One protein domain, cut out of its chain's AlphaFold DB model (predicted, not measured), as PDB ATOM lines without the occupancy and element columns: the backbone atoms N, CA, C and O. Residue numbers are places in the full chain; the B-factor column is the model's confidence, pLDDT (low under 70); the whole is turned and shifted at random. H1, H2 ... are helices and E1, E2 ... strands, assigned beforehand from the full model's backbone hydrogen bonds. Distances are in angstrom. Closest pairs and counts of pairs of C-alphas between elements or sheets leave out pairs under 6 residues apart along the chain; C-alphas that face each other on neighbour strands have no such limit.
ATOM      1  N   GLY A   5     212.670 270.028 264.850       41.03
ATOM      2  CA  GLY A   5     213.481 268.801 264.861       41.03
ATOM      3  C   GLY A   5     214.643 268.814 265.864       41.03
ATOM      4  O   GLY A   5     215.052 267.763 266.346       41.03
ATOM      5  N   ILE A   6     215.154 269.996 266.220       46.38
ATOM      6  CA  ILE A   6     216.331 270.135 267.087       46.38
ATOM      7  C   ILE A   6     215.936 269.932 268.559       46.38
ATOM      8  O   ILE A   6     216.616 269.210 269.285       46.38
ATOM      9  N   SER A   7     214.796 270.485 268.996       51.28
ATOM     10  CA  SER A   7     214.349 270.372 270.396       51.28
ATOM     11  C   SER A   7     214.007 268.935 270.809       51.28
ATOM     12  O   SER A   7     214.274 268.551 271.946       51.28
ATOM     13  N   ASN A   8     213.490 268.116 269.888       50.72
ATOM     14  CA  ASN A   8     213.164 266.714 270.157       50.72
ATOM     15  C   ASN A   8     214.411 265.833 270.323       50.72
ATOM     16  O   ASN A   8     214.400 264.932 271.162       50.72
ATOM     17  N   ILE A   9     215.494 266.109 269.584       56.19
ATOM     18  CA  ILE A   9     216.776 265.402 269.746       56.19
ATOM     19  C   ILE A   9     217.369 265.725 271.116       56.19
ATOM     20  O   ILE A   9     217.678 264.808 271.872       56.19
ATOM     21  N   TYR A  10     217.435 267.010 271.485       54.12
ATOM     22  CA  TYR A  10     217.919 267.409 272.808       54.12
ATOM     23  C   TYR A  10     217.073 266.793 273.926       54.12
ATOM     24  O   TYR A  10     217.624 266.161 274.825       54.12
ATOM     25  N   LYS A  11     215.739 266.880 273.845       55.03
ATOM     26  CA  LYS A  11     214.833 266.304 274.851       55.03
ATOM     27  C   LYS A  11     215.041 264.794 275.012       55.03
ATOM     28  O   LYS A  11     215.127 264.314 276.136       55.03
ATOM     29  N   ARG A  12     215.200 264.052 273.910       59.47
ATOM     30  CA  ARG A  12     215.445 262.601 273.938       59.47
ATOM     31  C   ARG A  12     216.816 262.249 274.528       59.47
ATOM     32  O   ARG A  12     216.904 261.301 275.310       59.47
ATOM     33  N   THR A  13     217.856 263.020 274.210       60.78
ATOM     34  CA  THR A  13     219.201 262.855 274.787       60.78
ATOM     35  C   THR A  13     219.189 263.104 276.296       60.78
ATOM     36  O   THR A  13     219.721 262.285 277.042       60.78
ATOM     37  N   TYR A  14     218.510 264.157 276.765       64.44
ATOM     38  CA  TYR A  14     218.388 264.459 278.196       64.44
ATOM     39  C   TYR A  14     217.559 263.416 278.958       64.44
ATOM     40  O   TYR A  14     217.976 262.974 280.025       64.44
ATOM     41  N   THR A  15     216.426 262.954 278.417       66.88
ATOM     42  CA  THR A  15     215.644 261.876 279.052       66.88
ATOM     43  C   THR A  15     216.447 260.577 279.150       66.88
ATOM     44  O   THR A  15     216.368 259.878 280.158       66.88
ATOM     45  N   THR A  16     217.257 260.270 278.133       71.19
ATOM     46  CA  THR A  16     218.138 259.092 278.137       71.19
ATOM     47  C   THR A  16     219.273 259.243 279.152       71.19
ATOM     48  O   THR A  16     219.535 258.302 279.894       71.19
ATOM     49  N   LEU A  17     219.898 260.425 279.236       74.06
ATOM     50  CA  LEU A  17     220.905 260.750 280.252       74.06
ATOM     51  C   LEU A  17     220.344 260.535 281.662       74.06
ATOM     52  O   LEU A  17     220.947 259.807 282.438       74.06
ATOM     53  N   ILE A  18     219.178 261.113 281.971       73.31
ATOM     54  CA  ILE A  18     218.551 260.999 283.299       73.31
ATOM     55  C   ILE A  18     218.244 259.536 283.626       73.31
ATOM     56  O   ILE A  18     218.592 259.063 284.703       73.31
ATOM     57  N   LYS A  19     217.647 258.793 282.683       76.75
ATOM     58  CA  LYS A  19     217.335 257.371 282.882       76.75
ATOM     59  C   LYS A  19     218.596 256.547 283.165       76.75
ATOM     60  O   LYS A  19     218.606 255.744 284.097       76.75
ATOM     61  N   ASN A  20     219.657 256.762 282.389       75.88
ATOM     62  CA  ASN A  20     220.921 256.043 282.548       75.88
ATOM     63  C   ASN A  20     221.676 256.469 283.815       75.88
ATOM     64  O   ASN A  20     222.336 255.642 284.434       75.88
ATOM     65  N   PHE A  21     221.549 257.732 284.225       74.00
ATOM     66  CA  PHE A  21     222.146 258.257 285.450       74.00
ATOM     67  C   PHE A  21     221.538 257.636 286.709       74.00
ATOM     68  O   PHE A  21     222.242 257.466 287.690       74.00
ATOM     69  N   THR A  22     220.269 257.229 286.676       75.31
ATOM     70  CA  THR A  22     219.619 256.535 287.805       75.31
ATOM     71  C   THR A  22     219.776 255.011 287.777       75.31
ATOM     72  O   THR A  22     219.399 254.325 288.724       75.31
ATOM     73  N   SER A  23     220.296 254.448 286.682       75.44
ATOM     74  CA  SER A  23     220.477 253.001 286.537       75.44
ATOM     75  C   SER A  23     221.791 252.581 287.183       75.44
ATOM     76  O   SER A  23     222.860 252.883 286.657       75.44
ATOM     77  N   LYS A  24     221.730 251.894 288.325       72.06
ATOM     78  CA  LYS A  24     222.925 251.439 289.046       72.06
ATOM     79  C   LYS A  24     223.342 250.046 288.590       72.06
ATOM     80  O   LYS A  24     222.516 249.138 288.536       72.06
ATOM     81  N   GLU A  25     224.623 249.880 288.283       69.62
ATOM     82  CA  GLU A  25     225.208 248.583 287.939       69.62
ATOM     83  C   GLU A  25     225.847 247.981 289.194       69.62
ATOM     84  O   GLU A  25     226.767 248.556 289.765       69.62
ATOM     85  N   VAL A  26     225.330 246.845 289.664       66.50
ATOM     86  CA  VAL A  26     225.921 246.123 290.799       66.50
ATOM     87  C   VAL A  26     227.098 245.307 290.276       66.50
ATOM     88  O   VAL A  26     226.912 244.441 289.425       66.50
ATOM     89  N   GLY A  27     228.294 245.589 290.786       61.03
ATOM     90  CA  GLY A  27     229.500 244.820 290.493       61.03
ATOM     91  C   GLY A  27     229.689 243.673 291.477       61.03
ATOM     92  O   GLY A  27     229.288 243.757 292.642       61.03
ATOM     93  N   SER A  28     230.311 242.585 291.027       59.66
ATOM     94  CA  SER A  28     230.661 241.467 291.901       59.66
ATOM     95  C   SER A  28     231.960 241.758 292.653       59.66
ATOM     96  O   SER A  28     233.013 241.858 292.033       59.66
ATOM     97  N   GLY A  29     231.912 241.805 293.988       53.91
ATOM     98  CA  GLY A  29     233.120 241.810 294.830       53.91
ATOM     99  C   GLY A  29     233.828 240.449 294.918       53.91
ATOM    100  O   GLY A  29     234.908 240.352 295.486       53.91
ATOM    101  N   ASN A  30     233.222 239.394 294.358       48.03
ATOM    102  CA  ASN A  30     233.746 238.030 294.361       48.03
ATOM    103  C   ASN A  30     234.151 237.623 292.941       48.03
ATOM    104  O   ASN A  30     233.310 237.213 292.142       48.03
ATOM    105  N   GLY A  31     235.439 237.738 292.634       54.50
ATOM    106  CA  GLY A  31     236.032 237.318 291.365       54.50
ATOM    107  C   GLY A  31     237.369 238.026 291.117       54.50
ATOM    108  O   GLY A  31     237.596 239.095 291.674       54.50
ATOM    109  N   PRO A  32     238.268 237.464 290.292       53.38
ATOM    110  CA  PRO A  32     239.568 238.074 289.999       53.38
ATOM    111  C   PRO A  32     239.478 239.262 289.023       53.38
ATOM    112  O   PRO A  32     240.491 239.875 288.708       53.38
ATOM    113  N   PHE A  33     238.283 239.572 288.512       60.16
ATOM    114  CA  PHE A  33     238.077 240.579 287.478       60.16
ATOM    115  C   PHE A  33     237.469 241.848 288.074       60.16
ATOM    116  O   PHE A  33     236.353 241.828 288.590       60.16
ATOM    117  N   ILE A  34     238.193 242.961 287.961       65.62
ATOM    118  CA  ILE A  34     237.681 244.290 288.304       65.62
ATOM    119  C   ILE A  34     236.737 244.727 287.184       65.62
ATOM    120  O   ILE A  34     237.147 244.866 286.030       65.62
ATOM    121  N   GLN A  35     235.465 244.960 287.511       77.25
ATOM    122  CA  GLN A  35     234.533 245.545 286.554       77.25
ATOM    123  C   GLN A  35     234.890 247.022 286.342       77.25
ATOM    124  O   GLN A  35     234.836 247.827 287.275       77.25
ATOM    125  N   LEU A  36     235.267 247.370 285.109       84.50
ATOM    126  CA  LEU A  36     235.568 248.751 284.743       84.50
ATOM    127  C   LEU A  36     234.279 249.586 284.671       84.50
ATOM    128  O   LEU A  36     233.243 249.081 284.230       84.50
ATOM    129  N   PRO A  37     234.335 250.875 285.041       85.44
ATOM    130  CA  PRO A  37     233.213 251.784 284.876       85.44
ATOM    131  C   PRO A  37     232.795 251.912 283.422       85.44
ATOM    132  O   PRO A  37     233.626 251.932 282.512       85.44
ATOM    133  N   LYS A  38     231.493 252.067 283.206       86.25
ATOM    134  CA  LYS A  38     230.948 252.334 281.882       86.25
ATOM    135  C   LYS A  38     230.904 253.834 281.641       86.25
ATOM    136  O   LYS A  38     230.325 254.589 282.420       86.25
ATOM    137  N   LEU A  39     231.503 254.253 280.530       86.62
ATOM    138  CA  LEU A  39     231.587 255.650 280.125       86.62
ATOM    139  C   LEU A  39     230.650 255.906 278.954       86.62
ATOM    140  O   LEU A  39     230.783 255.294 277.894       86.62
ATOM    141  N   THR A  40     229.719 256.837 279.135       84.75
ATOM    142  CA  THR A  40     228.845 257.306 278.057       84.75
ATOM    143  C   THR A  40     229.092 258.789 277.825       84.75
ATOM    144  O   THR A  40     228.757 259.623 278.668       84.75
ATOM    145  N   SER A  41     229.682 259.118 276.678       79.44
ATOM    146  CA  SER A  41     229.934 260.504 276.291       79.44
ATOM    147  C   SER A  41     228.673 261.173 275.750       79.44
ATOM    148  O   SER A  41     228.022 260.685 274.827       79.44
ATOM    149  N   TYR A  42     228.382 262.341 276.299       76.38
ATOM    150  CA  TYR A  42     227.435 263.337 275.816       76.38
ATOM    151  C   TYR A  42     228.241 264.596 275.463       76.38
ATOM    152  O   TYR A  42     229.343 264.775 275.962       76.38
ATOM    153  N   HIS A  43     227.726 265.462 274.589       71.75
ATOM    154  CA  HIS A  43     228.484 266.546 273.936       71.75
ATOM    155  C   HIS A  43     229.632 267.182 274.761       71.75
ATOM    156  O   HIS A  43     230.773 267.161 274.315       71.75
ATOM    157  N   ASN A  44     229.345 267.671 275.972       72.19
ATOM    158  CA  ASN A  44     230.311 268.258 276.914       72.19
ATOM    159  C   ASN A  44     230.331 267.561 278.293       72.19
ATOM    160  O   ASN A  44     230.821 268.125 279.274       72.19
ATOM    161  N   MET A  45     229.751 266.362 278.389       79.56
ATOM    162  CA  MET A  45     229.585 265.630 279.644       79.56
ATOM    163  C   MET A  45     229.903 264.151 279.461       79.56
ATOM    164  O   MET A  45     229.609 263.571 278.425       79.56
ATOM    165  N   ILE A  46     230.427 263.497 280.488       84.56
ATOM    166  CA  ILE A  46     230.548 262.041 280.513       84.56
ATOM    167  C   ILE A  46     229.734 261.523 281.683       84.56
ATOM    168  O   ILE A  46     229.972 261.903 282.826       84.56
ATOM    169  N   LEU A  47     228.787 260.639 281.389       86.94
ATOM    170  CA  LEU A  47     228.174 259.805 282.408       86.94
ATOM    171  C   LEU A  47     229.129 258.655 282.716       86.94
ATOM    172  O   LEU A  47     229.476 257.878 281.824       86.94
ATOM    173  N   LEU A  48     229.524 258.562 283.977       86.94
ATOM    174  CA  LEU A  48     230.250 257.442 284.540       86.94
ATOM    175  C   LEU A  48     229.277 256.611 285.369       86.94
ATOM    176  O   LEU A  48     228.774 257.077 286.391       86.94
ATOM    177  N   ASN A  49     229.024 255.385 284.928       87.62
ATOM    178  CA  ASN A  49     228.361 254.381 285.744       87.62
ATOM    179  C   ASN A  49     229.445 253.546 286.429       87.62
ATOM    180  O   ASN A  49     230.159 252.798 285.755       87.62
ATOM    181  N   ILE A  50     229.614 253.731 287.739       86.12
ATOM    182  CA  ILE A  50     230.696 253.123 288.516       86.12
ATOM    183  C   ILE A  50     230.105 251.975 289.339       86.12
ATOM    184  O   ILE A  50     229.272 252.220 290.222       86.12
ATOM    185  N   PRO A  51     230.520 250.727 289.069       85.31
ATOM    186  CA  PRO A  51     230.085 249.578 289.843       85.31
ATOM    187  C   PRO A  51     230.515 249.661 291.312       85.31
ATOM    188  O   PRO A  51     231.353 250.474 291.710       85.31
ATOM    189  N   SER A  52     229.944 248.789 292.137       83.69
ATOM    190  CA  SER A  52     230.496 248.482 293.458       83.69
ATOM    191  C   SER A  52     231.888 247.848 293.336       83.69
ATOM    192  O   SER A  52     232.177 247.141 292.374       83.69
ATOM    193  N   PHE A  53     232.721 248.065 294.352       82.94
ATOM    194  CA  PHE A  53     234.095 247.581 294.511       82.94
ATOM    195  C   PHE A  53     235.061 248.102 293.450       82.94
ATOM    196  O   PHE A  53     236.066 247.467 293.141       82.94
ATOM    197  N   THR A  54     234.775 249.283 292.912       82.75
ATOM    198  CA  THR A  54     235.615 249.925 291.914       82.75
ATOM    199  C   THR A  54     236.342 251.110 292.532       82.75
ATOM    200  O   THR A  54     235.747 251.930 293.239       82.75
ATOM    201  N   THR A  55     237.629 251.213 292.216       86.75
ATOM    202  CA  THR A  55     238.413 252.424 292.440       86.75
ATOM    203  C   THR A  55     238.464 253.224 291.150       86.75
ATOM    204  O   THR A  55     238.747 252.695 290.068       86.75
ATOM    205  N   ILE A  56     238.197 254.515 291.261       88.69
ATOM    206  CA  ILE A  56     238.406 255.465 290.180       88.69
ATOM    207  C   ILE A  56     239.302 256.587 290.669       88.69
ATOM    208  O   ILE A  56     239.355 256.886 291.858       88.69
ATOM    209  N   TYR A  57     239.952 257.257 289.736       89.25
ATOM    210  CA  TYR A  57     240.745 258.439 290.007       89.25
ATOM    211  C   TYR A  57     240.239 259.540 289.096       89.25
ATOM    212  O   TYR A  57     240.120 259.330 287.893       89.25
ATOM    213  N   GLY A  58     239.902 260.703 289.638       86.00
ATOM    214  CA  GLY A  58     239.289 261.774 288.861       86.00
ATOM    215  C   GLY A  58     239.413 263.137 289.520       86.00
ATOM    216  O   GLY A  58     239.588 263.250 290.729       86.00
ATOM    217  N   ASN A  59     239.319 264.205 288.734       82.62
ATOM    218  CA  ASN A  59     239.302 265.554 289.294       82.62
ATOM    219  C   ASN A  59     237.901 265.898 289.830       82.62
ATOM    220  O   ASN A  59     236.966 266.072 289.046       82.62
ATOM    221  N   LEU A  60     237.771 266.060 291.154       73.69
ATOM    222  CA  LEU A  60     236.519 266.443 291.829       73.69
ATOM    223  C   LEU A  60     235.862 267.695 291.235       73.69
ATOM    224  O   LEU A  60     234.638 267.786 291.204       73.69
ATOM    225  N   ARG A  61     236.652 268.660 290.741       76.00
ATOM    226  CA  ARG A  61     236.128 269.915 290.171       76.00
ATOM    227  C   ARG A  61     235.332 269.706 288.886       76.00
ATOM    228  O   ARG A  61     234.569 270.588 288.506       76.00
ATOM    229  N   ASN A  62     235.509 268.559 288.235       76.25
ATOM    230  CA  ASN A  62     234.804 268.221 287.008       76.25
ATOM    231  C   ASN A  62     233.522 267.425 287.283       76.25
ATOM    232  O   ASN A  62     232.787 267.153 286.342       76.25
ATOM    233  N   ILE A  63     233.234 267.037 288.531       78.31
ATOM    234  CA  ILE A  63     231.996 266.330 288.879       78.31
ATOM    235  C   ILE A  63     230.874 267.354 289.038       78.31
ATOM    236  O   ILE A  63     230.913 268.198 289.931       78.31
ATOM    237  N   SER A  64     229.856 267.273 288.181       78.62
ATOM    238  CA  SER A  64     228.689 268.160 288.226       78.62
ATOM    239  C   SER A  64     227.488 267.538 288.934       78.62
ATOM    240  O   SER A  64     226.687 268.261 289.524       78.62
ATOM    241  N   MET A  65     227.354 266.208 288.899       81.31
ATOM    242  CA  MET A  65     226.266 265.481 289.560       81.31
ATOM    243  C   MET A  65     226.748 264.134 290.098       81.31
ATOM    244  O   MET A  65     227.584 263.475 289.478       81.31
ATOM    245  N   LEU A  66     226.176 263.718 291.229       81.75
ATOM    246  CA  LEU A  66     226.460 262.455 291.907       81.75
ATOM    247  C   LEU A  66     225.138 261.803 292.334       81.75
ATOM    248  O   LEU A  66     224.374 262.414 293.080       81.75
ATOM    249  N   ASP A  67     224.870 260.582 291.872       81.50
ATOM    250  CA  ASP A  67     223.726 259.777 292.313       81.50
ATOM    251  C   ASP A  67     224.165 258.800 293.406       81.50
ATOM    252  O   ASP A  67     224.567 257.657 293.156       81.50
ATOM    253  N   ILE A  68     224.088 259.270 294.647       75.00
ATOM    254  CA  ILE A  68     224.343 258.467 295.838       75.00
ATOM    255  C   ILE A  68     223.175 258.614 296.807       75.00
ATOM    256  O   ILE A  68     222.687 259.718 297.057       75.00
ATOM    257  N   SER A  69     222.698 257.497 297.358       71.44
ATOM    258  CA  SER A  69     221.655 257.568 298.378       71.44
ATOM    259  C   SER A  69     222.267 258.010 299.710       71.44
ATOM    260  O   SER A  69     223.430 257.726 300.002       71.44
ATOM    261  N   LYS A  70     221.480 258.669 300.571       68.62
ATOM    262  CA  LYS A  70     221.941 259.098 301.906       68.62
ATOM    263  C   LYS A  70     222.448 257.928 302.765       68.62
ATOM    264  O   LYS A  70     223.312 258.124 303.612       68.62
ATOM    265  N   LYS A  71     221.919 256.721 302.538       69.19
ATOM    266  CA  LYS A  71     222.334 255.487 303.219       69.19
ATOM    267  C   LYS A  71     223.698 254.984 302.730       69.19
ATOM    268  O   LYS A  71     224.425 254.376 303.507       69.19
ATOM    269  N   ASP A  72     224.040 255.275 301.480       69.19
ATOM    270  CA  ASP A  72     225.240 254.766 300.809       69.19
ATOM    271  C   ASP A  72     226.432 255.723 300.914       69.19
ATOM    272  O   ASP A  72     227.572 255.310 300.714       69.19
ATOM    273  N   MET A  73     226.171 256.988 301.266       65.81
ATOM    274  CA  MET A  73     227.166 258.052 301.430       65.81
ATOM    275  C   MET A  73     228.362 257.681 302.329       65.81
ATOM    276  O   MET A  73     229.483 258.010 301.948       65.81
ATOM    277  N   PRO A  74     228.195 256.956 303.459       59.31
ATOM    278  CA  PRO A  74     229.327 256.509 304.279       59.31
ATOM    279  C   PRO A  74     230.261 255.509 303.579       59.31
ATOM    280  O   PRO A  74     231.368 255.280 304.052       59.31
ATOM    281  N   GLY A  75     229.817 254.885 302.483       59.69
ATOM    282  CA  GLY A  75     230.603 253.927 301.707       59.69
ATOM    283  C   GLY A  75     231.521 254.565 300.663       59.69
ATOM    284  O   GLY A  75     232.329 253.845 300.086       59.69
ATOM    285  N   LEU A  76     231.417 255.878 300.424       65.56
ATOM    286  CA  LEU A  76     232.269 256.598 299.479       65.56
ATOM    287  C   LEU A  76     233.511 257.136 300.205       65.56
ATOM    288  O   LEU A  76     233.405 258.041 301.032       65.56
ATOM    289  N   TYR A  77     234.687 256.600 299.881       74.50
ATOM    290  CA  TYR A  77     235.957 257.120 300.395       74.50
ATOM    291  C   TYR A  77     236.626 258.014 299.353       74.50
ATOM    292  O   TYR A  77     236.688 257.635 298.184       74.50
ATOM    293  N   LEU A  78     237.109 259.181 299.788       79.62
ATOM    294  CA  LEU A  78     237.796 260.167 298.956       79.62
ATOM    295  C   LEU A  78     239.193 260.445 299.513       79.62
ATOM    296  O   LEU A  78     239.322 260.944 300.634       79.62
ATOM    297  N   SER A  79     240.226 260.199 298.713       79.44
ATOM    298  CA  SER A  79     241.624 260.527 299.028       79.44
ATOM    299  C   SER A  79     242.212 261.404 297.930       79.44
ATOM    300  O   SER A  79     242.117 261.090 296.752       79.44
ATOM    301  N   ASN A  80     242.858 262.515 298.284       78.12
ATOM    302  CA  ASN A  80     243.633 263.266 297.297       78.12
ATOM    303  C   ASN A  80     244.954 262.542 297.031       78.12
ATOM    304  O   ASN A  80     245.683 262.225 297.974       78.12
ATOM    305  N   LEU A  81     245.277 262.319 295.758       76.56
ATOM    306  CA  LEU A  81     246.575 261.781 295.374       76.56
ATOM    307  C   LEU A  81     247.660 262.840 295.588       76.56
ATOM    308  O   LEU A  81     247.488 264.012 295.244       76.56
ATOM    309  N   LYS A  82     248.803 262.423 296.140       68.56
ATOM    310  CA  LYS A  82     249.993 263.281 296.202       68.56
ATOM    311  C   LYS A  82     250.469 263.576 294.777       68.56
ATOM    312  O   LYS A  82     250.384 262.718 293.905       68.56
ATOM    313  N   ASP A  83     250.910 264.811 294.542       68.44
ATOM    314  CA  ASP A  83     251.494 265.281 293.275       68.44
ATOM    315  C   ASP A  83     250.571 265.270 292.040       68.44
ATOM    316  O   ASP A  83     250.992 265.609 290.931       68.44
ATOM    317  N   SER A  84     249.276 265.008 292.235       70.94
ATOM    318  CA  SER A  84     248.256 265.009 291.187       70.94
ATOM    319  C   SER A  84     247.075 265.917 291.547       70.94
ATOM    320  O   SER A  84     246.810 266.204 292.710       70.94
ATOM    321  N   ASN A  85     246.343 266.377 290.530       78.62
ATOM    322  CA  ASN A  85     245.061 267.072 290.713       78.62
ATOM    323  C   ASN A  85     243.881 266.086 290.831       78.62
ATOM    324  O   ASN A  85     242.719 266.495 290.755       78.62
ATOM    325  N   LEU A  86     244.176 264.789 290.928       84.50
ATOM    326  CA  LEU A  86     243.196 263.718 290.957       84.50
ATOM    327  C   LEU A  86     242.901 263.293 292.395       84.50
ATOM    328  O   LEU A  86     243.775 263.227 293.260       84.50
ATOM    329  N   THR A  87     241.640 262.973 292.618       86.06
ATOM    330  CA  THR A  87     241.126 262.353 293.828       86.06
ATOM    331  C   THR A  87     240.826 260.898 293.503       86.06
ATOM    332  O   THR A  87     240.290 260.588 292.443       86.06
ATOM    333  N   GLU A  88     241.204 260.005 294.394       88.00
ATOM    334  CA  GLU A  88     240.835 258.602 294.398       88.00
ATOM    335  C   GLU A  88     239.452 258.448 295.046       88.00
ATOM    336  O   GLU A  88     239.178 259.035 296.095       88.00
ATOM    337  N   PHE A  89     238.575 257.678 294.404       85.25
ATOM    338  CA  PHE A  89     237.228 257.381 294.873       85.25
ATOM    339  C   PHE A  89     237.037 255.872 294.924       85.25
ATOM    340  O   PHE A  89     237.209 255.195 293.907       85.25
ATOM    341  N   HIS A  90     236.582 255.367 296.066       84.94
ATOM    342  CA  HIS A  90     236.187 253.966 296.212       84.94
ATOM    343  C   HIS A  90     234.688 253.858 296.445       84.94
ATOM    344  O   HIS A  90     234.143 254.523 297.331       84.94
ATOM    345  N   THR A  91     234.029 252.996 295.673       79.94
ATOM    346  CA  THR A  91     232.582 252.756 295.784       79.94
ATOM    347  C   THR A  91     232.210 251.710 296.837       79.94
ATOM    348  O   THR A  91     231.069 251.688 297.301       79.94
ATOM    349  N   ASN A  92     233.152 250.855 297.260       81.75
ATOM    350  CA  ASN A  92     232.896 249.745 298.192       81.75
ATOM    351  C   ASN A  92     231.630 248.964 297.785       81.75
ATOM    352  O   ASN A  92     231.444 248.650 296.619       81.75
ATOM    353  N   ASN A  93     230.707 248.683 298.703       79.31
ATOM    354  CA  ASN A  93     229.508 247.898 298.393       79.31
ATOM    355  C   ASN A  93     228.454 248.660 297.564       79.31
ATOM    356  O   ASN A  93     227.453 248.062 297.173       79.31
ATOM    357  N   ASN A  94     228.637 249.961 297.316       80.81
ATOM    358  CA  ASN A  94     227.583 250.829 296.802       80.81
ATOM    359  C   ASN A  94     227.946 251.381 295.423       80.81
ATOM    360  O   ASN A  94     228.813 252.247 295.337       80.81
ATOM    361  N   PRO A  95     227.272 250.959 294.343       83.12
ATOM    362  CA  PRO A  95     227.499 251.552 293.035       83.12
ATOM    363  C   PRO A  95     227.066 253.019 293.004       83.12
ATOM    364  O   PRO A  95     226.073 253.427 293.627       83.12
ATOM    365  N   VAL A  96     227.813 253.807 292.239       84.69
ATOM    366  CA  VAL A  96     227.666 255.258 292.154       84.69
ATOM    367  C   VAL A  96     227.656 255.666 290.693       84.69
ATOM    368  O   VAL A  96     228.522 255.273 289.918       84.69
ATOM    369  N   ASN A  97     226.699 256.502 290.316       85.50
ATOM    370  CA  ASN A  97     226.732 257.152 289.016       85.50
ATOM    371  C   ASN A  97     227.150 258.601 289.203       85.50
ATOM    372  O   ASN A  97     226.697 259.275 290.132       85.50
ATOM    373  N   LEU A  98     228.012 259.092 288.325       86.06
ATOM    374  CA  LEU A  98     228.443 260.479 288.368       86.06
ATOM    375  C   LEU A  98     228.499 261.071 286.966       86.06
ATOM    376  O   LEU A  98     228.724 260.370 285.979       86.06
ATOM    377  N   ILE A  99     228.257 262.373 286.876       84.06
ATOM    378  CA  ILE A  99     228.408 263.122 285.633       84.06
ATOM    379  C   ILE A  99     229.656 263.976 285.764       84.06
ATOM    380  O   ILE A  99     229.754 264.828 286.649       84.06
ATOM    381  N   LEU A 100     230.599 263.744 284.858       81.56
ATOM    382  CA  LEU A 100     231.700 264.652 284.604       81.56
ATOM    383  C   LEU A 100     231.251 265.697 283.592       81.56
ATOM    384  O   LEU A 100     230.624 265.371 282.586       81.56
ATOM    385  N   SER A 101     231.579 266.954 283.830       79.62
ATOM    386  CA  SER A 101     231.331 268.053 282.905       79.62
ATOM    387  C   SER A 101     232.607 268.849 282.717       79.62
ATOM    388  O   SER A 101     233.363 269.085 283.661       79.62
ATOM    389  N   LEU A 102     232.855 269.250 281.477       74.06
ATOM    390  CA  LEU A 102     233.950 270.155 281.173       74.06
ATOM    391  C   LEU A 102     233.637 271.554 281.689       74.06
ATOM    392  O   LEU A 102     232.513 272.042 281.568       74.06
ATOM    393  N   THR A 103     234.656 272.217 282.226       69.62
ATOM    394  CA  THR A 103     234.544 273.607 282.678       69.62
ATOM    395  C   THR A 103     234.471 274.595 281.516       69.62
ATOM    396  O   THR A 103     233.972 275.706 281.687       69.62
ATOM    397  N   ASN A 104     234.955 274.210 280.331       71.94
ATOM    398  CA  ASN A 104     234.977 275.052 279.142       71.94
ATOM    399  C   ASN A 104     234.329 274.336 277.948       71.94
ATOM    400  O   ASN A 104     234.697 273.219 277.603       71.94
ATOM    401  N   ASN A 105     233.407 275.021 277.267       67.38
ATOM    402  CA  ASN A 105     232.673 274.500 276.107       67.38
ATOM    403  C   ASN A 105     233.550 274.203 274.878       67.38
ATOM    404  O   ASN A 105     233.061 273.603 273.926       67.38
ATOM    405  N   LYS A 106     234.807 274.667 274.862       75.38
ATOM    406  CA  LYS A 106     235.774 274.332 273.807       75.38
ATOM    407  C   LYS A 106     236.567 273.065 274.097       75.38
ATOM    408  O   LYS A 106     237.087 272.469 273.163       75.38
ATOM    409  N   GLU A 107     236.677 272.672 275.365       81.75
ATOM    410  CA  GLU A 107     237.378 271.443 275.705       81.75
ATOM    411  C   GLU A 107     236.622 270.251 275.103       81.75
ATOM    412  O   GLU A 107     235.401 270.281 274.927       81.75
ATOM    413  N   SER A 108     237.344 269.181 274.793       84.94
ATOM    414  CA  SER A 108     236.721 267.915 274.424       84.94
ATOM    415  C   SER A 108     237.340 266.769 275.206       84.94
ATOM    416  O   SER A 108     238.464 266.868 275.704       84.94
ATOM    417  N   LEU A 109     236.568 265.695 275.367       86.81
ATOM    418  CA  LEU A 109     236.965 264.516 276.121       86.81
ATOM    419  C   LEU A 109     237.099 263.319 275.195       86.81
ATOM    420  O   LEU A 109     236.238 263.071 274.346       86.81
ATOM    421  N   LYS A 110     238.150 262.533 275.408       88.44
ATOM    422  CA  LYS A 110     238.368 261.270 274.713       88.44
ATOM    423  C   LYS A 110     238.542 260.155 275.729       88.44
ATOM    424  O   LYS A 110     239.440 260.203 276.562       88.44
ATOM    425  N   VAL A 111     237.680 259.148 275.617       90.19
ATOM    426  CA  VAL A 111     237.825 257.875 276.325       90.19
ATOM    427  C   VAL A 111     238.797 256.994 275.539       90.19
ATOM    428  O   VAL A 111     238.652 256.847 274.321       90.19
ATOM    429  N   ILE A 112     239.778 256.429 276.235       91.19
ATOM    430  CA  ILE A 112     240.791 255.512 275.716       91.19
ATOM    431  C   ILE A 112     240.761 254.264 276.598       91.19
ATOM    432  O   ILE A 112     240.992 254.347 277.802       91.19
ATOM    433  N   ASN A 113     240.471 253.114 275.995       90.75
ATOM    434  CA  ASN A 113     240.633 251.828 276.662       90.75
ATOM    435  C   ASN A 113     242.081 251.388 276.465       90.75
ATOM    436  O   ASN A 113     242.550 251.331 275.328       90.75
ATOM    437  N   LEU A 114     242.776 251.126 277.564       90.38
ATOM    438  CA  LEU A 114     244.164 250.699 277.570       90.38
ATOM    439  C   LEU A 114     244.231 249.220 277.919       90.38
ATOM    440  O   LEU A 114     243.702 248.785 278.939       90.38
ATOM    441  N   ASP A 115     244.925 248.478 277.069       88.56
ATOM    442  CA  ASP A 115     245.367 247.114 277.320       88.56
ATOM    443  C   ASP A 115     246.835 247.041 276.894       88.56
ATOM    444  O   ASP A 115     247.176 246.767 275.746       88.56
ATOM    445  N   THR A 116     247.703 247.490 277.801       72.88
ATOM    446  CA  THR A 116     249.058 247.962 277.479       72.88
ATOM    447  C   THR A 116     250.135 247.265 278.301       72.88
ATOM    448  O   THR A 116     251.131 247.872 278.690       72.88
ATOM    449  N   SER A 117     249.946 245.973 278.578       62.84
ATOM    450  CA  SER A 117     250.866 245.171 279.402       62.84
ATOM    451  C   SER A 117     252.328 245.186 278.916       62.84
ATOM    452  O   SER A 117     253.228 244.973 279.724       62.84
ATOM    453  N   SER A 118     252.586 245.514 277.642       61.69
ATOM    454  CA  SER A 118     253.932 245.709 277.074       61.69
ATOM    455  C   SER A 118     254.197 247.105 276.481       61.69
ATOM    456  O   SER A 118     255.299 247.628 276.638       61.69
ATOM    457  N   ASN A 119     253.206 247.745 275.850       81.88
ATOM    458  CA  ASN A 119     253.364 249.022 275.137       81.88
ATOM    459  C   ASN A 119     252.447 250.088 275.731       81.88
ATOM    460  O   ASN A 119     251.240 249.975 275.582       81.88
ATOM    461  N   GLY A 120     253.000 251.111 276.384       90.69
ATOM    462  CA  GLY A 120     252.203 252.138 277.067       90.69
ATOM    463  C   GLY A 120     251.689 253.256 276.161       90.69
ATOM    464  O   GLY A 120     252.055 253.363 274.993       90.69
ATOM    465  N   LEU A 121     250.887 254.137 276.754       94.44
ATOM    466  CA  LEU A 121     250.461 255.399 276.162       94.44
ATOM    467  C   LEU A 121     251.288 256.537 276.761       94.44
ATOM    468  O   LEU A 121     251.282 256.744 277.975       94.44
ATOM    469  N   VAL A 122     251.973 257.307 275.926       93.94
ATOM    470  CA  VAL A 122     252.682 258.510 276.358       93.94
ATOM    471  C   VAL A 122     251.732 259.702 276.307       93.94
ATOM    472  O   VAL A 122     251.076 259.948 275.296       93.94
ATOM    473  N   VAL A 123     251.662 260.459 277.402       92.25
ATOM    474  CA  VAL A 123     250.831 261.663 277.540       92.25
ATOM    475  C   VAL A 123     251.738 262.814 277.989       92.25
ATOM    476  O   VAL A 123     252.058 262.916 279.175       92.25
ATOM    477  N   PRO A 124     252.172 263.709 277.080       88.75
ATOM    478  CA  PRO A 124     253.174 264.733 277.385       88.75
ATOM    479  C   PRO A 124     252.838 265.664 278.562       88.75
ATOM    480  O   PRO A 124     253.750 266.176 279.222       88.75
ATOM    481  N   ASP A 125     251.548 265.874 278.825       87.44
ATOM    482  CA  ASP A 125     251.030 266.622 279.971       87.44
ATOM    483  C   ASP A 125     250.052 265.760 280.784       87.44
ATOM    484  O   ASP A 125     248.841 265.976 280.783       87.44
ATOM    485  N   LEU A 126     250.580 264.748 281.482       85.88
ATOM    486  CA  LEU A 126     249.778 263.872 282.348       85.88
ATOM    487  C   LEU A 126     248.925 264.646 283.357       85.88
ATOM    488  O   LEU A 126     247.779 264.283 283.605       85.88
ATOM    489  N   LYS A 127     249.481 265.710 283.945       84.12
ATOM    490  CA  LYS A 127     248.863 266.422 285.069       84.12
ATOM    491  C   LYS A 127     247.607 267.187 284.662       84.12
ATOM    492  O   LYS A 127     246.677 267.285 285.465       84.12
ATOM    493  N   ASN A 128     247.587 267.750 283.455       83.62
ATOM    494  CA  ASN A 128     246.450 268.543 282.988       83.62
ATOM    495  C   ASN A 128     245.570 267.797 281.986       83.62
ATOM    496  O   ASN A 128     244.372 268.080 281.934       83.62
ATOM    497  N   SER A 129     246.122 266.867 281.205       87.94
ATOM    498  CA  SER A 129     245.357 266.152 280.180       87.94
ATOM    499  C   SER A 129     244.557 264.991 280.755       87.94
ATOM    500  O   SER A 129     243.462 264.733 280.270       87.94
ATOM    501  N   VAL A 130     245.036 264.296 281.791       89.69
ATOM    502  CA  VAL A 130     244.280 263.192 282.403       89.69
ATOM    503  C   VAL A 130     243.252 263.751 283.381       89.69
ATOM    504  O   VAL A 130     243.607 264.386 284.371       89.69
ATOM    505  N   ILE A 131     241.966 263.504 283.119       88.50
ATOM    506  CA  ILE A 131     240.882 263.952 284.011       88.50
ATOM    507  C   ILE A 131     240.273 262.828 284.834       88.50
ATOM    508  O   ILE A 131     239.675 263.097 285.875       88.50
ATOM    509  N   TYR A 132     240.377 261.601 284.333       89.81
ATOM    510  CA  TYR A 132     239.798 260.426 284.947       89.81
ATOM    511  C   TYR A 132     240.519 259.168 284.467       89.81
ATOM    512  O   TYR A 132     240.839 259.064 283.283       89.81
ATOM    513  N   TYR A 133     240.720 258.199 285.353       91.50
ATOM    514  CA  TYR A 133     241.087 256.841 284.979       91.50
ATOM    515  C   TYR A 133     240.570 255.810 285.992       91.50
ATOM    516  O   TYR A 133     240.243 256.137 287.134       91.50
ATOM    517  N   SER A 134     240.472 254.555 285.563       90.62
ATOM    518  CA  SER A 134     240.107 253.411 286.404       90.62
ATOM    519  C   SER A 134     240.718 252.124 285.847       90.62
ATOM    520  O   SER A 134     241.019 252.059 284.655       90.62
ATOM    521  N   GLY A 135     240.875 251.108 286.694       88.50
ATOM    522  CA  GLY A 135     241.570 249.863 286.366       88.50
ATOM    523  C   GLY A 135     242.970 249.789 286.971       88.50
ATOM    524  O   GLY A 135     243.351 250.621 287.796       88.50
ATOM    525  N   ASP A 136     243.727 248.785 286.545       89.19
ATOM    526  CA  ASP A 136     245.116 248.554 286.940       89.19
ATOM    527  C   ASP A 136     246.052 249.367 286.032       89.19
ATOM    528  O   ASP A 136     246.757 248.836 285.172       89.19
ATOM    529  N   LEU A 137     245.955 250.696 286.148       90.44
ATOM    530  CA  LEU A 137     246.754 251.651 285.384       90.44
ATOM    531  C   LEU A 137     247.833 252.275 286.265       90.44
ATOM    532  O   LEU A 137     247.553 252.810 287.337       90.44
ATOM    533  N   THR A 138     249.063 252.278 285.760       90.38
ATOM    534  CA  THR A 138     250.208 252.949 286.377       90.38
ATOM    535  C   THR A 138     250.537 254.214 285.596       90.38
ATOM    536  O   THR A 138     250.825 254.149 284.401       90.38
ATOM    537  N   LEU A 139     250.508 255.366 286.269       90.12
ATOM    538  CA  LEU A 139     250.894 256.659 285.704       90.12
ATOM    539  C   LEU A 139     252.318 256.989 286.163       90.12
ATOM    540  O   LEU A 139     252.544 257.287 287.334       90.12
ATOM    541  N   ASN A 140     253.281 256.958 285.243       88.25
ATOM    542  CA  ASN A 140     254.649 257.379 285.514       88.25
ATOM    543  C   ASN A 140     254.849 258.829 285.051       88.25
ATOM    544  O   ASN A 140     254.937 259.109 283.852       88.25
ATOM    545  N   HIS A 141     254.918 259.746 286.015       85.06
ATOM    546  CA  HIS A 141     255.063 261.177 285.760       85.06
ATOM    547  C   HIS A 141     256.446 261.575 285.227       85.06
ATOM    548  O   HIS A 141     256.523 262.537 284.459       85.06
ATOM    549  N   ASP A 142     257.500 260.824 285.556       84.00
ATOM    550  CA  ASP A 142     258.877 261.136 285.153       84.00
ATOM    551  C   ASP A 142     259.087 260.894 283.655       84.00
ATOM    552  O   ASP A 142     259.609 261.750 282.942       84.00
ATOM    553  N   ILE A 143     258.611 259.748 283.159       85.31
ATOM    554  CA  ILE A 143     258.684 259.385 281.730       85.31
ATOM    555  C   ILE A 143     257.388 259.676 280.967       85.31
ATOM    556  O   ILE A 143     257.267 259.328 279.795       85.31
ATOM    557  N   LYS A 144     256.411 260.314 281.622       88.62
ATOM    558  CA  LYS A 144     255.134 260.750 281.033       88.62
ATOM    559  C   LYS A 144     254.331 259.625 280.369       88.62
ATOM    560  O   LYS A 144     253.644 259.847 279.372       88.62
ATOM    561  N   LYS A 145     254.408 258.417 280.924       91.19
ATOM    562  CA  LYS A 145     253.864 257.188 280.331       91.19
ATOM    563  C   LYS A 145     252.805 256.562 281.232       91.19
ATOM    564  O   LYS A 145     252.943 256.565 282.452       91.19
ATOM    565  N   ILE A 146     251.772 256.008 280.613       92.81
ATOM    566  CA  ILE A 146     250.705 255.240 281.254       92.81
ATOM    567  C   ILE A 146     250.777 253.803 280.742       92.81
ATOM    568  O   ILE A 146     250.857 253.583 279.535       92.81
ATOM    569  N   THR A 147     250.744 252.830 281.646       93.94
ATOM    570  CA  THR A 147     250.760 251.394 281.318       93.94
ATOM    571  C   THR A 147     249.714 250.634 282.121       93.94
ATOM    572  O   THR A 147     249.294 251.102 283.178       93.94
ATOM    573  N   GLY A 148     249.355 249.439 281.656       91.88
ATOM    574  CA  GLY A 148     248.459 248.516 282.355       91.88
ATOM    575  C   GLY A 148     247.124 248.309 281.641       91.88
ATOM    576  O   GLY A 148     247.020 248.520 280.427       91.88
ATOM    577  N   PHE A 149     246.118 247.870 282.396       90.62
ATOM    578  CA  PHE A 149     244.788 247.542 281.883       90.62
ATOM    579  C   PHE A 149     243.721 248.415 282.537       90.62
ATOM    580  O   PHE A 149     243.551 248.412 283.757       90.62
ATOM    581  N   GLY A 150     242.956 249.141 281.730       90.88
ATOM    582  CA  GLY A 150     241.897 249.980 282.263       90.88
ATOM    583  C   GLY A 150     241.325 250.957 281.261       90.88
ATOM    584  O   GLY A 150     241.447 250.809 280.045       90.88
ATOM    585  N   VAL A 151     240.688 251.988 281.794       90.56
ATOM    586  CA  VAL A 151     240.112 253.064 281.000       90.56
ATOM    587  C   VAL A 151     240.635 254.407 281.470       90.56
ATOM    588  O   VAL A 151     240.701 254.694 282.663       90.56
ATOM    589  N   LEU A 152     240.999 255.236 280.502       91.81
ATOM    590  CA  LEU A 152     241.548 256.567 280.675       91.81
ATOM    591  C   LEU A 152     240.651 257.567 279.952       91.81
ATOM    592  O   LEU A 152     240.202 257.326 278.832       91.81
ATOM    593  N   VAL A 153     240.425 258.722 280.562       90.88
ATOM    594  CA  VAL A 153     239.805 259.863 279.897       90.88
ATOM    595  C   VAL A 153     240.791 261.010 279.886       90.88
ATOM    596  O   VAL A 153     241.175 261.541 280.934       90.88
ATOM    597  N   ILE A 154     241.161 261.405 278.673       90.06
ATOM    598  CA  ILE A 154     241.970 262.590 278.436       90.06
ATOM    599  C   ILE A 154     241.094 263.749 277.975       90.06
ATOM    600  O   ILE A 154     240.076 263.554 277.301       90.06
ATOM    601  N   LYS A 155     241.511 264.962 278.327       88.75
ATOM    602  CA  LYS A 155     240.945 266.204 277.825       88.75
ATOM    603  C   LYS A 155     241.902 266.903 276.869       88.75
ATOM    604  O   LYS A 155     243.117 266.864 277.047       88.75
ATOM    605  N   GLY A 156     241.320 267.565 275.882       87.88
ATOM    606  CA  GLY A 156     241.987 268.443 274.931       87.88
ATOM    607  C   GLY A 156     241.360 269.829 274.981       87.88
ATOM    608  O   GLY A 156     240.219 269.984 275.419       87.88
ATOM    609  N   SER A 157     242.093 270.841 274.525       86.62
ATOM    610  CA  SER A 157     241.609 272.224 274.428       86.62
ATOM    611  C   SER A 157     240.628 272.455 273.274       86.62
ATOM    612  O   SER A 157     240.007 273.514 273.212       86.62
TER     613      SER A 157
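This is residues 5 to 157 of the 229 residues of the protein "Altered inheritance of mitochondria protein 24, mitochondrial" of Tetrapisispora blattae (strain ATCC 34711 / CBS 6284 / DSM 70876 / NBRC 10599 / NRRL Y-10934 / UCD 77-7) (UniProt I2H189). Two antiparallel sheets stand face to face as a sandwich: a twisted one of six strands, E5 - E6 - E3 - E9 - E10 - E8, and a smaller one of four, E1 - E2 - E7 - E4. The helix H1 comes in over the small sheet's face away from the large sheet, with residues 5 to 12 sticking out, while the hairpin E9 and E10 bends back on itself and the short H2 sits beside E10. The printed part has 153 residues with two named helices and ten named strands, in the order H1, E1 to E8, H2, E9, E10; the class is mixed. It is compact, with a radius of gyration of the C-alphas of 15.8 A and spans of 47 by 39 by 25 A.

Begin with the large sheet: E5, residues 77 to 80; E6, 87 to 90; E3, 55 to 58; E9, 130 to 140; E10, 145 to 156; and E8, 108 to 115. E9 bends by 132 degrees at residue 135, and E10 by 141 degrees at residue 148. In their hairpin, find N 134 and O 151 within hydrogen-bond range at 2.9 A; between E10 and E8, N 112 and O 152 are 2.8 A apart. H2, residues 126 to 129, is on this sheet at a height of 5.0 A, over none of its strands; its closest C-alphas to E10 are those of Ser 129 and Lys 155, 5.0 A. E8, H2 and E9 form a split strand-helix-strand unit, two strands running the same way with E10 between them, and its crossover is right-handed. The second sheet holds E1, residues 38 to 42; E2, 45 to 50; E7, 96 to 101; and E4, 63 to 67. Between E2 and E7, N 48 and O 98 are within range at 2.8 A. The facing parts of the two sheets are 10.1 A centre to centre, their strands at 33 degrees. H1, residues 5 to 21, is on the second sheet at a height of 12.1 A, making two layers, a helix on one face of a sheet; it runs along the strands, at 16 degrees to E2 on the local plane. The closest C-alphas of H1 and E7 are those of Phe 21 and Asn 97, 5.9 A. In H1, 12 of 13 O i to N i+4 pairs are within range; H2 is too short for such a pair.

Find C-alpha 5 at (213.481, 268.801, 264.861); from there H1 runs 24.7 A to C-alpha 21. E8 runs 22.7 A from C-alpha 108 at (236.721, 267.915, 274.424). E10 ends at C-alpha 156 at (241.987, 268.443, 274.931), 17.2 A from its first.

The C-alphas of Gly 5 and Asp 142 are the two farthest apart, 50.3 A. The printed part has no cut, and the link H1 to E1 is long, with 16 residues. The model's mean pLDDT over the printed part is 78.6; it is under 70 in 34 residues, among them 5 to 15, 25 to 34 and 70 to 76.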